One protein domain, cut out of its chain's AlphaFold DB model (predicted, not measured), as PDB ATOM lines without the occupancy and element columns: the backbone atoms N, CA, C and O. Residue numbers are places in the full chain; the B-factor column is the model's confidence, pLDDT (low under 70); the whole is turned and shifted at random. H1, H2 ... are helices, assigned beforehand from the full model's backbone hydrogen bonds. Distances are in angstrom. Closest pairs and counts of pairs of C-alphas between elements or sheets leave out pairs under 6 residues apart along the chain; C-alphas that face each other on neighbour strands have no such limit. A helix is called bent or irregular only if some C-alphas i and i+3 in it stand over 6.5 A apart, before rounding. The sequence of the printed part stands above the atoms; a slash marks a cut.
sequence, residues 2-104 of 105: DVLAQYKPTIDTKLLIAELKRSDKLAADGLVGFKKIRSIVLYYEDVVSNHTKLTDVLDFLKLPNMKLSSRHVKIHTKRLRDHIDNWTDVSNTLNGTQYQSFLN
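This is residues 2 to 104 of the 105 residues of an uncharacterized protein of Aegilops tauschii subsp. strangulata (UniProt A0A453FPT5). Look first for an open, loose frame round an empty middle: H5, H6 and H7 cluster at one end, H3 and H4 at the other. The long helix H2 with its link to H3 makes one side, and the stretch 62 to 79, with no named element, makes the opposite side. The printed part has 103 residues with seven named helices, H1 to H7 in order, and no named strand; the class is all helix. The whole is loose, with a radius of gyration of the C-alphas of 17.5 A and spans of 47 by 37 by 21 A.

Find C-alpha 2 at (32.498, 30.876, 23.320), where H1, residues 2 to 5, begins. H2 runs from residue 13 to 34 over 31.7 A and is irregular, with C-alphas 14 and 17 lying 7.5 A apart. Then come H3, residues 44 to 49, and H4, residues 51 to 61, 15.5 A long. H5 is residues 80 to 83, H6 residues 87 to 94 over 10.5 A, and H7 residues 100 to 104, ending at C-alpha 104, (47.066, 48.838, 16.309).

H1 touches no helix. H2 touches H6 with residues 13 to 17 alone, at a steep tilt of 59 degrees; their closest C-alphas, Thr 13 and Val 90, are 6.1 A apart. H3 and H4 touch only at the corner, closest at C-alphas 47 and 54, 5.1 A. H6 touches H7, closest at C-alphas 94 and 100, 5.0 A. H5 is close to H6 but not clearly touching, closest at C-alphas 81 and 87, 5.7 A. Every O i to N i+4 pair is within hydrogen-bond range in H3, H4 and H6, against 16 of 18 in H2 and 0 of 1 in H7, where 2 of 2 O i to N i+3 pairs are; H1 and H5 are too short for an i+4 pair.

The C-alphas farthest apart, Lys 14 and Pro 64, lie 48.1 A apart. The printed part has no cut, the link H4 to H5 is long, and no printed residue is under 70 in pLDDT.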
ATOM      1  N   ASP A   2      32.427  30.770  24.786       75.38
ATOM      2  CA  ASP A   2      32.498  30.876  23.320       75.38
ATOM      3  C   ASP A   2      31.359  31.673  22.680       75.38
ATOM      4  O   ASP A   2      31.589  32.393  21.717       75.38
ATOM      5  N   VAL A   3      30.149  31.623  23.250       80.50
ATOM      6  CA  VAL A   3      29.010  32.431  22.775       80.50
ATOM      7  C   VAL A   3      29.292  33.932  22.919       80.50
ATOM      8  O   VAL A   3      29.006  34.705  22.014       80.50
ATOM      9  N   LEU A   4      29.914  34.347  24.029       81.00
ATOM     10  CA  LEU A   4      30.255  35.754  24.273       81.00
ATOM     11  C   LEU A   4      31.417  36.220  23.385       81.00
ATOM     12  O   LEU A   4      31.437  37.368  22.957       81.00
ATOM     13  N   ALA A   5      32.351  35.322  23.065       83.50
ATOM     14  CA  ALA A   5      33.481  35.607  22.180       83.50
ATOM     15  C   ALA A   5      33.071  35.869  20.718       83.50
ATOM     16  O   ALA A   5      33.855  36.423  19.950       83.50
ATOM     17  N   GLN A   6      31.875  35.429  20.312       85.62
ATOM     18  CA  GLN A   6      31.371  35.581  18.944       85.62
ATOM     19  C   GLN A   6      30.657  36.910  18.706       85.62
ATOM     20  O   GLN A   6      30.506  37.312  17.552       85.62
ATOM     21  N   TYR A   7      30.209  37.580  19.769       89.81
ATOM     22  CA  TYR A   7      29.499  38.842  19.637       89.81
ATOM     23  C   TYR A   7      30.426  39.932  19.089       89.81
ATOM     24  O   TYR A   7      31.530  40.133  19.597       89.81
ATOM     25  N   LYS A   8      29.943  40.656  18.078       93.31
ATOM     26  CA  LYS A   8      30.631  41.803  17.488       93.31
ATOM     27  C   LYS A   8      29.758  43.043  17.632       93.31
ATOM     28  O   LYS A   8      28.733  43.125  16.959       93.31
ATOM     29  N   PRO A   9      30.106  43.998  18.506       93.81
ATOM     30  CA  PRO A   9      29.376  45.249  18.576       93.81
ATOM     31  C   PRO A   9      29.549  46.075  17.298       93.81
ATOM     32  O   PRO A   9      30.632  46.137  16.710       93.81
ATOM     33  N   THR A  10      28.483  46.782  16.941       97.00
ATOM     34  CA  THR A  10      28.533  47.931  16.037       97.00
ATOM     35  C   THR A  10      28.820  49.184  16.866       97.00
ATOM     36  O   THR A  10      28.134  49.451  17.854       97.00
ATOM     37  N   ILE A  11      29.838  49.950  16.487       96.00
ATOM     38  CA  ILE A  11      30.245  51.177  17.182       96.00
ATOM     39  C   ILE A  11      29.592  52.388  16.513       96.00
ATOM     40  O   ILE A  11      29.668  52.540  15.294       96.00
ATOM     41  N   ASP A  12      29.006  53.285  17.306       97.44
ATOM     42  CA  ASP A  12      28.513  54.572  16.808       97.44
ATOM     43  C   ASP A  12      29.688  55.514  16.501       97.44
ATOM     44  O   ASP A  12      30.273  56.141  17.387       97.44
ATOM     45  N   THR A  13      30.033  55.627  15.220       96.69
ATOM     46  CA  THR A  13      31.143  56.461  14.744       96.69
ATOM     47  C   THR A  13      30.872  57.959  14.855       96.69
ATOM     48  O   THR A  13      31.825  58.732  14.947       96.69
ATOM     49  N   LYS A  14      29.605  58.392  14.915       96.94
ATOM     50  CA  LYS A  14      29.255  59.817  15.052       96.94
ATOM     51  C   LYS A  14      29.625  60.344  16.433       96.94
ATOM     52  O   LYS A  14      30.044  61.493  16.558       96.94
ATOM     53  N   LEU A  15      29.477  59.504  17.456       97.12
ATOM     54  CA  LEU A  15      29.793  59.843  18.845       97.12
ATOM     55  C   LEU A  15      31.184  59.375  19.282       97.12
ATOM     56  O   LEU A  15      31.695  59.882  20.278       97.12
ATOM     57  N   LEU A  16      31.826  58.476  18.530       96.19
ATOM     58  CA  LEU A  16      33.080  57.822  18.911       96.19
ATOM     59  C   LEU A  16      34.159  58.795  19.409       96.19
ATOM     60  O   LEU A  16      34.670  58.636  20.512       96.19
ATOM     61  N   ILE A  17      34.488  59.836  18.641       96.75
ATOM     62  CA  ILE A  17      35.532  60.799  19.034       96.75
ATOM     63  C   ILE A  17      35.129  61.605  20.275       96.75
ATOM     64  O   ILE A  17      35.979  61.913  21.114       96.75
ATOM     65  N   ALA A  18      33.853  61.973  20.393       97.56
ATOM     66  CA  ALA A  18      33.357  62.723  21.543       97.56
ATOM     67  C   ALA A  18      33.416  61.875  22.821       97.56
ATOM     68  O   ALA A  18      33.879  62.361  23.854       97.56
ATOM     69  N   GLU A  19      33.027  60.603  22.732       97.38
ATOM     70  CA  GLU A  19      33.093  59.660  23.846       97.38
ATOM     71  C   GLU A  19      34.540  59.332  24.230       97.38
ATOM     72  O   GLU A  19      34.860  59.359  25.413       97.38
ATOM     73  N   LEU A  20      35.457  59.153  23.270       96.62
ATOM     74  CA  LEU A  20      36.882  58.966  23.579       96.62
ATOM     75  C   LEU A  20      37.470  60.172  24.328       96.62
ATOM     76  O   LEU A  20      38.108  60.004  25.366       96.62
ATOM     77  N   LYS A  21      37.179  61.400  23.878       97.25
ATOM     78  CA  LYS A  21      37.597  62.627  24.585       97.25
ATOM     79  C   LYS A  21      37.011  62.712  25.988       97.25
ATOM     80  O   LYS A  21      37.685  63.150  26.921       97.25
ATOM     81  N   ARG A  22      35.744  62.328  26.139       97.69
ATOM     82  CA  ARG A  22      35.069  62.297  27.435       97.69
ATOM     83  C   ARG A  22      35.725  61.281  28.367       97.69
ATOM     84  O   ARG A  22      35.989  61.625  29.515       97.69
ATOM     85  N   SER A  23      36.015  60.077  27.881       95.94
ATOM     86  CA  SER A  23      36.710  59.032  28.634       95.94
ATOM     87  C   SER A  23      38.105  59.472  29.066       95.94
ATOM     88  O   SER A  23      38.428  59.327  30.244       95.94
ATOM     89  N   ASP A  24      38.894  60.080  28.176       94.62
ATOM     90  CA  ASP A  24      40.217  60.619  28.525       94.62
ATOM     91  C   ASP A  24      40.123  61.679  29.618       94.62
ATOM     92  O   ASP A  24      40.889  61.658  30.582       94.62
ATOM     93  N   LYS A  25      39.163  62.604  29.490       96.00
ATOM     94  CA  LYS A  25      38.944  63.650  30.488       96.00
ATOM     95  C   LYS A  25      38.563  63.051  31.839       96.00
ATOM     96  O   LYS A  25      39.150  63.424  32.846       96.00
ATOM     97  N   LEU A  26      37.623  62.106  31.863       95.31
ATOM     98  CA  LEU A  26      37.211  61.430  33.096       95.31
ATOM     99  C   LEU A  26      38.374  60.671  33.743       95.31
ATOM    100  O   LEU A  26      38.535  60.727  34.961       95.31
ATOM    101  N   ALA A  27      39.205  60.000  32.941       91.12
ATOM    102  CA  ALA A  27      40.404  59.330  33.430       91.12
ATOM    103  C   ALA A  27      41.405  60.338  34.020       91.12
ATOM    104  O   ALA A  27      41.881  60.146  35.139       91.12
ATOM    105  N   ALA A  28      41.679  61.439  33.315       91.38
ATOM    106  CA  ALA A  28      42.578  62.491  33.781       91.38
ATOM    107  C   ALA A  28      42.070  63.157  35.071       91.38
ATOM    108  O   ALA A  28      42.830  63.283  36.031       91.38
ATOM    109  N   ASP A  29      40.787  63.523  35.124       91.94
ATOM    110  CA  ASP A  29      40.140  64.126  36.293       91.94
ATOM    111  C   ASP A  29      40.182  63.168  37.495       91.94
ATOM    112  O   ASP A  29      40.537  63.569  38.607       91.94
ATOM    113  N   GLY A  30      39.914  61.876  37.271       88.50
ATOM    114  CA  GLY A  30      40.046  60.838  38.293       88.50
ATOM    115  C   GLY A  30      41.469  60.749  38.848       88.50
ATOM    116  O   GLY A  30      41.664  60.758  40.065       88.50
ATOM    117  N   LEU A  31      42.481  60.752  37.975       87.94
ATOM    118  CA  LEU A  31      43.889  60.725  38.381       87.94
ATOM    119  C   LEU A  31      44.284  61.942  39.226       87.94
ATOM    120  O   LEU A  31      45.113  61.795  40.124       87.94
ATOM    121  N   VAL A  32      43.678  63.119  39.013       89.25
ATOM    122  CA  VAL A  32      43.896  64.287  39.887       89.25
ATOM    123  C   VAL A  32      43.515  63.977  41.334       89.25
ATOM    124  O   VAL A  32      44.278  64.318  42.241       89.25
ATOM    125  N   GLY A  33      42.389  63.293  41.554       85.56
ATOM    126  CA  GLY A  33      41.940  62.882  42.886       85.56
ATOM    127  C   GLY A  33      42.905  61.912  43.573       85.56
ATOM    128  O   GLY A  33      43.123  61.999  44.781       85.56
ATOM    129  N   PHE A  34      43.560  61.046  42.799       84.56
ATOM    130  CA  PHE A  34      44.520  60.066  43.310       84.56
ATOM    131  C   PHE A  34      45.964  60.579  43.400       84.56
ATOM    132  O   PHE A  34      46.827  59.834  43.856       84.56
ATOM    133  N   LYS A  35      46.258  61.845  43.061       83.12
ATOM    134  CA  LYS A  35      47.634  62.399  43.065       83.12
ATOM    135  C   LYS A  35      48.381  62.255  44.392       83.12
ATOM    136  O   LYS A  35      49.605  62.180  44.397       83.12
ATOM    137  N   LYS A  36      47.663  62.262  45.518       85.56
ATOM    138  CA  LYS A  36      48.251  62.131  46.864       85.56
ATOM    139  C   LYS A  36      48.335  60.682  47.348       85.56
ATOM    140  O   LYS A  36      48.896  60.431  48.408       85.56
ATOM    141  N   ILE A  37      47.764  59.741  46.597       87.81
ATOM    142  CA  ILE A  37      47.725  58.321  46.932       87.81
ATOM    143  C   ILE A  37      48.752  57.609  46.056       87.81
ATOM    144  O   ILE A  37      48.843  57.838  44.850       87.81
ATOM    145  N   ARG A  38      49.533  56.715  46.667       87.94
ATOM    146  CA  ARG A  38      50.424  55.820  45.929       87.94
ATOM    147  C   ARG A  38      49.571  55.014  44.942       87.94
ATOM    148  O   ARG A  38      48.731  54.228  45.369       87.94
ATOM    149  N   SER A  39      49.772  55.229  43.646       87.50
ATOM    150  CA  SER A  39      49.003  54.615  42.558       87.50
ATOM    151  C   SER A  39      49.941  54.003  41.516       87.50
ATOM    152  O   SER A  39      51.101  54.398  41.399       87.50
ATOM    153  N   ILE A  40      49.445  53.001  40.794       88.31
ATOM    154  CA  ILE A  40      50.126  52.338  39.680       88.31
ATOM    155  C   ILE A  40      49.105  52.126  38.561       88.31
ATOM    156  O   ILE A  40      47.943  51.824  38.834       88.31
ATOM    157  N   VAL A  41      49.527  52.306  37.311       86.12
ATOM    158  CA  VAL A  41      48.703  52.025  36.127       86.12
ATOM    159  C   VAL A  41      49.114  50.668  35.576       86.12
ATOM    160  O   VAL A  41      50.301  50.413  35.375       86.12
ATOM    161  N   LEU A  42      48.134  49.793  35.362       88.19
ATOM    162  CA  LEU A  42      48.345  48.414  34.939       88.19
ATOM    163  C   LEU A  42      47.365  48.068  33.827       88.19
ATOM    164  O   LEU A  42      46.172  48.350  33.943       88.19
ATOM    165  N   TYR A  43      47.857  47.392  32.797       85.69
ATOM    166  CA  TYR A  43      47.006  46.733  31.819       85.69
ATOM    167  C   TYR A  43      46.863  45.270  32.216       85.69
ATOM    168  O   TYR A  43      47.846  44.601  32.530       85.69
ATOM    169  N   TYR A  44      45.629  44.767  32.218       82.88
ATOM    170  CA  TYR A  44      45.349  43.379  32.595       82.88
ATOM    171  C   TYR A  44      46.199  42.385  31.789       82.88
ATOM    172  O   TYR A  44      46.783  41.462  32.355       82.88
ATOM    173  N   GLU A  45      46.323  42.630  30.484       82.31
ATOM    174  CA  GLU A  45      47.102  41.793  29.572       82.31
ATOM    175  C   GLU A  45      48.584  41.733  29.961       82.31
ATOM    176  O   GLU A  45      49.182  40.661  29.903       82.31
ATOM    177  N   ASP A  46      49.164  42.832  30.450       85.31
ATOM    178  CA  ASP A  46      50.552  42.862  30.916       85.31
ATOM    179  C   ASP A  46      50.731  42.026  32.186       85.31
ATOM    180  O   ASP A  46      51.713  41.306  32.321       85.31
ATOM    181  N   VAL A  47      49.776  42.074  33.119       87.69
ATOM    182  CA  VAL A  47      49.864  41.323  34.384       87.69
ATOM    183  C   VAL A  47      49.742  39.815  34.150       87.69
ATOM    184  O   VAL A  47      50.383  39.026  34.842       87.69
ATOM    185  N   VAL A  48      48.924  39.405  33.176       83.00
ATOM    186  CA  VAL A  48      48.719  37.987  32.844       83.00
ATOM    187  C   VAL A  48      49.843  37.436  31.966       83.00
ATOM    188  O   VAL A  48      50.209  36.273  32.121       83.00
ATOM    189  N   SER A  49      50.392  38.242  31.052       82.00
ATOM    190  CA  SER A  49      51.421  37.793  30.103       82.00
ATOM    191  C   SER A  49      52.859  37.974  30.602       82.00
ATOM    192  O   SER A  49      53.734  37.200  30.216       82.00
ATOM    193  N   ASN A  50      53.124  38.964  31.463       84.19
ATOM    194  CA  ASN A  50      54.466  39.326  31.911       84.19
ATOM    195  C   ASN A  50      54.650  39.073  33.419       84.19
ATOM    196  O   ASN A  50      54.180  39.828  34.274       84.19
ATOM    197  N   HIS A  51      55.423  38.037  33.753       79.81
ATOM    198  CA  HIS A  51      55.738  37.677  35.140       79.81
ATOM    199  C   HIS A  51      56.470  38.778  35.924       79.81
ATOM    200  O   HIS A  51      56.299  38.882  37.141       79.81
ATOM    201  N   THR A  52      57.245  39.631  35.248       88.81
ATOM    202  CA  THR A  52      57.912  40.771  35.888       88.81
ATOM    203  C   THR A  52      56.888  41.813  36.328       88.81
ATOM    204  O   THR A  52      56.948  42.289  37.454       88.81
ATOM    205  N   LYS A  53      55.870  42.089  35.500       90.75
ATOM    206  CA  LYS A  53      54.795  43.028  35.855       90.75
ATOM    207  C   LYS A  53      53.982  42.548  37.046       90.75
ATOM    208  O   LYS A  53      53.643  43.350  37.907       90.75
ATOM    209  N   LEU A  54      53.710  41.248  37.140       90.94
ATOM    210  CA  LEU A  54      53.068  40.683  38.326       90.94
ATOM    211  C   LEU A  54      53.908  40.903  39.595       90.94
ATOM    212  O   LEU A  54      53.354  41.219  40.644       90.94
ATOM    213  N   THR A  55      55.233  40.776  39.491       91.12
ATOM    214  CA  THR A  55      56.151  41.051  40.607       91.12
ATOM    215  C   THR A  55      56.098  42.521  41.021       91.12
ATOM    216  O   THR A  55      55.876  42.795  42.198       91.12
ATOM    217  N   ASP A  56      56.157  43.456  40.063       92.06
ATOM    218  CA  ASP A  56      56.016  44.898  40.329       92.06
ATOM    219  C   ASP A  56      54.714  45.208  41.097       92.06
ATOM    220  O   ASP A  56      54.689  46.056  41.991       92.06
ATOM    221  N   VAL A  57      53.621  44.506  40.769       92.44
ATOM    222  CA  VAL A  57      52.322  44.647  41.446       92.44
ATOM    223  C   VAL A  57      52.362  44.114  42.876       92.44
ATOM    224  O   VAL A  57      51.857  44.777  43.784       92.44
ATOM    225  N   LEU A  58      52.951  42.938  43.102       93.56
ATOM    226  CA  LEU A  58      53.088  42.371  44.446       93.56
ATOM    227  C   LEU A  58      53.943  43.277  45.340       93.56
ATOM    228  O   LEU A  58      53.525  43.600  46.454       93.56
ATOM    229  N   ASP A  59      55.060  43.782  44.819       94.00
ATOM    230  CA  ASP A  59      55.940  44.719  45.522       94.00
ATOM    231  C   ASP A  59      55.242  46.058  45.790       94.00
ATOM    232  O   ASP A  59      55.346  46.643  46.878       94.00
ATOM    233  N   PHE A  60      54.457  46.544  44.822       94.19
ATOM    234  CA  PHE A  60      53.625  47.724  45.005       94.19
ATOM    235  C   PHE A  60      52.650  47.543  46.176       94.19
ATOM    236  O   PHE A  60      52.555  48.418  47.042       94.19
ATOM    237  N   LEU A  61      51.984  46.391  46.257       93.50
ATOM    238  CA  LEU A  61      51.050  46.051  47.331       93.50
ATOM    239  C   LEU A  61      51.737  45.624  48.641       93.50
ATOM    240  O   LEU A  61      51.047  45.435  49.641       93.50
ATOM    241  N   LYS A  62      53.075  45.523  48.664       95.12
ATOM    242  CA  LYS A  62      53.876  44.998  49.787       95.12
ATOM    243  C   LYS A  62      53.487  43.566  50.178       95.12
ATOM    244  O   LYS A  62      53.459  43.219  51.358       95.12
ATOM    245  N   LEU A  63      53.168  42.745  49.185       94.81
ATOM    246  CA  LEU A  63      52.878  41.326  49.347       94.81
ATOM    247  C   LEU A  63      54.136  40.498  49.054       94.81
ATOM    248  O   LEU A  63      54.955  40.908  48.235       94.81
ATOM    249  N   PRO A  64      54.304  39.327  49.688       94.81
ATOM    250  CA  PRO A  64      55.406  38.442  49.345       94.81
ATOM    251  C   PRO A  64      55.274  37.957  47.897       94.81
ATOM    252  O   PRO A  64      54.166  37.682  47.423       94.81
ATOM    253  N   ASN A  65      56.410  37.824  47.207       90.94
ATOM    254  CA  ASN A  65      56.430  37.289  45.851       90.94
ATOM    255  C   ASN A  65      55.936  35.837  45.873       90.94
ATOM    256  O   ASN A  65      56.505  34.976  46.547       90.94
ATOM    257  N   MET A  66      54.841  35.584  45.165       89.69
ATOM    258  CA  MET A  66      54.206  34.278  45.111       89.69
ATOM    259  C   MET A  66      53.631  34.028  43.728       89.69
ATOM    260  O   MET A  66      53.224  34.945  43.010       89.69
ATOM    261  N   LYS A  67      53.533  32.750  43.371       86.44
ATOM    262  CA  LYS A  67      52.878  32.348  42.134       86.44
ATOM    263  C   LYS A  67      51.368  32.535  42.273       86.44
ATOM    264  O   LYS A  67      50.717  31.813  43.024       86.44
ATOM    265  N   LEU A  68      50.812  33.474  41.513       87.56
ATOM    266  CA  LEU A  68      49.370  33.669  41.396       87.56
ATOM    267  C   LEU A  68      48.827  32.971  40.148       87.56
ATOM    268  O   LEU A  68      49.529  32.782  39.156       87.56
ATOM    269  N   SER A  69      47.559  32.572  40.210       84.88
ATOM    270  CA  SER A  69      46.832  32.016  39.071       84.88
ATOM    271  C   SER A  69      45.448  32.645  38.991       84.88
ATOM    272  O   SER A  69      44.854  33.002  40.009       84.88
ATOM    273  N   SER A  70      44.945  32.797  37.772       83.69
ATOM    274  CA  SER A  70      43.621  33.349  37.507       83.69
ATOM    275  C   SER A  70      42.741  32.271  36.895       83.69
ATOM    276  O   SER A  70      43.203  31.486  36.073       83.69
ATOM    277  N   ARG A  71      41.461  32.250  37.279       87.19
ATOM    278  CA  ARG A  71      40.434  31.439  36.601       87.19
ATOM    279  C   ARG A  71      39.755  32.200  35.459       87.19
ATOM    280  O   ARG A  71      38.899  31.639  34.784       87.19
ATOM    281  N   HIS A  72      40.103  33.475  35.270       84.56
ATOM    282  CA  HIS A  72      39.576  34.276  34.174       84.56
ATOM    283  C   HIS A  72      40.075  33.729  32.839       84.56
ATOM    284  O   HIS A  72      41.255  33.422  32.678       84.56
ATOM    285  N   VAL A  73      39.158  33.635  31.884       80.06
ATOM    286  CA  VAL A  73      39.447  33.200  30.521       80.06
ATOM    287  C   VAL A  73      39.343  34.421  29.623       80.06
ATOM    288  O   VAL A  73      38.291  35.059  29.566       80.06
ATOM    289  N   LYS A  74      40.425  34.747  28.911       83.44
ATOM    290  CA  LYS A  74      40.386  35.754  27.850       83.44
ATOM    291  C   LYS A  74      39.524  35.218  26.710       83.44
ATOM    292  O   LYS A  74      39.886  34.237  26.070       83.44
ATOM    293  N   ILE A  75      38.383  35.857  26.473       85.56
ATOM    294  CA  ILE A  75      37.426  35.421  25.445       85.56
ATOM    295  C   ILE A  75      37.662  36.095  24.084       85.56
ATOM    296  O   ILE A  75      37.300  35.539  23.055       85.56
ATOM    297  N   HIS A  76      38.341  37.244  24.053       83.62
ATOM    298  CA  HIS A  76      38.693  37.956  22.822       83.62
ATOM    299  C   HIS A  76      40.152  37.683  22.444       83.62
ATOM    300  O   HIS A  76      41.055  38.398  22.863       83.62
ATOM    301  N   THR A  77      40.396  36.617  21.679       82.69
ATOM    302  CA  THR A  77      41.757  36.173  21.303       82.69
ATOM    303  C   THR A  77      42.192  36.585  19.894       82.69
ATOM    304  O   THR A  77      43.376  36.515  19.573       82.69
ATOM    305  N   LYS A  78      41.249  37.016  19.045       85.38
ATOM    306  CA  LYS A  78      41.515  37.544  17.694       85.38
ATOM    307  C   LYS A  78      41.962  39.013  17.740       85.38
ATOM    308  O   LYS A  78      41.905  39.626  18.804       85.38
ATOM    309  N   ARG A  79      42.369  39.574  16.595       87.94
ATOM    310  CA  ARG A  79      42.759  40.993  16.482       87.94
ATOM    311  C   ARG A  79      41.556  41.897  16.742       87.94
ATOM    312  O   ARG A  79      40.430  41.483  16.470       87.94
ATOM    313  N   LEU A  80      41.780  43.140  17.181       88.75
ATOM    314  CA  LEU A  80      40.698  44.086  17.488       88.75
ATOM    315  C   LEU A  80      39.679  44.218  16.344       88.75
ATOM    316  O   LEU A  80      38.473  44.131  16.570       88.75
ATOM    317  N   ARG A  81      40.171  44.316  15.102       90.75
ATOM    318  CA  ARG A  81      39.336  44.396  13.893       90.75
ATOM    319  C   ARG A  81      38.352  43.243  13.720       90.75
ATOM    320  O   ARG A  81      37.312  43.407  13.099       90.75
ATOM    321  N   ASP A  82      38.693  42.063  14.235       91.06
ATOM    322  CA  ASP A  82      37.880  40.866  14.062       91.06
ATOM    323  C   ASP A  82      36.694  40.853  15.041       91.06
ATOM    324  O   ASP A  82      35.756  40.078  14.833       91.06
ATOM    325  N   HIS A  83      36.721  41.713  16.069       90.31
ATOM    326  CA  HIS A  83      35.710  41.824  17.125       90.31
ATOM    327  C   HIS A  83      34.718  42.971  16.915       90.31
ATOM    328  O   HIS A  83      33.802  43.104  17.713       90.31
ATOM    329  N   ILE A  84      34.866  43.795  15.879       94.12
ATOM    330  CA  ILE A  84      33.987  44.946  15.623       94.12
ATOM    331  C   ILE A  84      33.266  44.723  14.300       94.12
ATOM    332  O   ILE A  84      33.896  44.386  13.299       94.12
ATOM    333  N   ASP A  85      31.947  44.896  14.299       96.19
ATOM    334  CA  ASP A  85      31.118  44.609  13.126       96.19
ATOM    335  C   ASP A  85      31.366  45.623  11.994       96.19
ATOM    336  O   ASP A  85      31.689  45.255  10.866       96.19
ATOM    337  N   ASN A  86      31.360  46.917  12.320       97.19
ATOM    338  CA  ASN A  86      31.615  48.019  11.388       97.19
ATOM    339  C   ASN A  86      33.069  48.528  11.436       97.19
ATOM    340  O   ASN A  86      33.323  49.735  11.462       97.19
ATOM    341  N   TRP A  87      34.048  47.612  11.455       96.31
ATOM    342  CA  TRP A  87      35.468  47.962  11.624       96.31
ATOM    343  C   TRP A  87      35.976  49.004  10.620       96.31
ATOM    344  O   TRP A  87      36.726  49.898  11.001       96.31
ATOM    345  N   THR A  88      35.577  48.915   9.350       96.94
ATOM    346  CA  THR A  88      36.019  49.859   8.311       96.94
ATOM    347  C   THR A  88      35.644  51.299   8.660       96.94
ATOM    348  O   THR A  88      36.487  52.191   8.571       96.94
ATOM    349  N   ASP A  89      34.418  51.527   9.130       97.62
ATOM    350  CA  ASP A  89      33.938  52.864   9.491       97.62
ATOM    351  C   ASP A  89      34.675  53.402  10.719       97.62
ATOM    352  O   ASP A  89      35.074  54.567  10.757       97.62
ATOM    353  N   VAL A  90      34.912  52.535  11.706       97.12
ATOM    354  CA  VAL A  90      35.684  52.859  12.912       97.12
ATOM    355  C   VAL A  90      37.122  53.213  12.549       97.12
ATOM    356  O   VAL A  90      37.621  54.260  12.959       97.12
ATOM    357  N   SER A  91      37.768  52.385  11.728       96.81
ATOM    358  CA  SER A  91      39.129  52.610  11.247       96.81
ATOM    359  C   SER A  91      39.242  53.944  10.520       96.81
ATOM    360  O   SER A  91      40.148  54.716  10.810       96.81
ATOM    361  N   ASN A  92      38.303  54.251   9.625       97.50
ATOM    362  CA  ASN A  92      38.282  55.520   8.902       97.50
ATOM    363  C   ASN A  92      38.059  56.719   9.834       97.50
ATOM    364  O   ASN A  92      38.671  57.762   9.634       97.50
ATOM    365  N   THR A  93      37.222  56.563  10.862       97.56
ATOM    366  CA  THR A  93      36.920  57.623  11.839       97.56
ATOM    367  C   THR A  93      38.118  57.946  12.736       97.56
ATOM    368  O   THR A  93      38.329  59.105  13.086       97.56
ATOM    369  N   LEU A  94      38.899  56.935  13.134       96.75
ATOM    370  CA  LEU A  94      40.053  57.119  14.023       96.75
ATOM    371  C   LEU A  94      41.341  57.476  13.274       96.75
ATOM    372  O   LEU A  94      42.229  58.100  13.860       96.75
ATOM    373  N   ASN A  95      41.462  57.093  12.003       96.81
ATOM    374  CA  ASN A  95      42.644  57.371  11.196       96.81
ATOM    375  C   ASN A  95      42.884  58.885  11.051       96.81
ATOM    376  O   ASN A  95      41.961  59.652  10.795       96.81
ATOM    377  N   GLY A  96      44.128  59.324  11.240       95.25
ATOM    378  CA  GLY A  96      44.497  60.742  11.233       95.25
ATOM    379  C   GLY A  96      44.101  61.521  12.493       95.25
ATOM    380  O   GLY A  96      44.370  62.718  12.576       95.25
ATOM    381  N   THR A  97      43.488  60.874  13.490       96.44
ATOM    382  CA  THR A  97      43.177  61.493  14.788       96.44
ATOM    383  C   THR A  97      44.214  61.114  15.848       96.44
ATOM    384  O   THR A  97      44.974  60.159  15.686       96.44
ATOM    385  N   GLN A  98      44.197  61.797  16.999       95.31
ATOM    386  CA  GLN A  98      45.027  61.423  18.159       95.31
ATOM    387  C   GLN A  98      44.752  60.000  18.687       95.31
ATOM    388  O   GLN A  98      45.566  59.447  19.421       95.31
ATOM    389  N   TYR A  99      43.621  59.403  18.297       95.75
ATOM    390  CA  TYR A  99      43.184  58.063  18.687       95.75
ATOM    391  C   TYR A  99      43.567  56.977  17.683       95.75
ATOM    392  O   TYR A  99      43.229  55.812  17.883       95.75
ATOM    393  N   GLN A 100      44.284  57.323  16.611       95.50
ATOM    394  CA  GLN A 100      44.723  56.362  15.599       95.50
ATOM    395  C   GLN A 100      45.533  55.204  16.203       95.50
ATOM    396  O   GLN A 100      45.477  54.086  15.696       95.50
ATOM    397  N   SER A 101      46.256  55.441  17.302       92.88
ATOM    398  CA  SER A 101      47.025  54.408  18.006       92.88
ATOM    399  C   SER A 101      46.169  53.217  18.456       92.88
ATOM    400  O   SER A 101      46.682  52.100  18.510       92.88
ATOM    401  N   PHE A 102      44.868  53.413  18.699       90.81
ATOM    402  CA  PHE A 102      43.942  52.338  19.066       90.81
ATOM    403  C   PHE A 102      43.657  51.352  17.929       90.81
ATOM    404  O   PHE A 102      43.174  50.256  18.189       90.81
ATOM    405  N   LEU A 103      43.991  51.687  16.680       91.31
ATOM    406  CA  LEU A 103      43.824  50.773  15.546       91.31
ATOM    407  C   LEU A 103      44.867  49.647  15.514       91.31
ATOM    408  O   LEU A 103      44.683  48.669  14.791       91.31
ATOM    409  N   ASN A 104      45.942  49.775  16.294       82.56
ATOM    410  CA  ASN A 104      47.066  48.838  16.309       82.56
ATOM    411  C   ASN A 104      46.954  47.765  17.412       82.56
ATOM    412  O   ASN A 104      47.934  47.062  17.661       82.56
TER     413      ASN A 104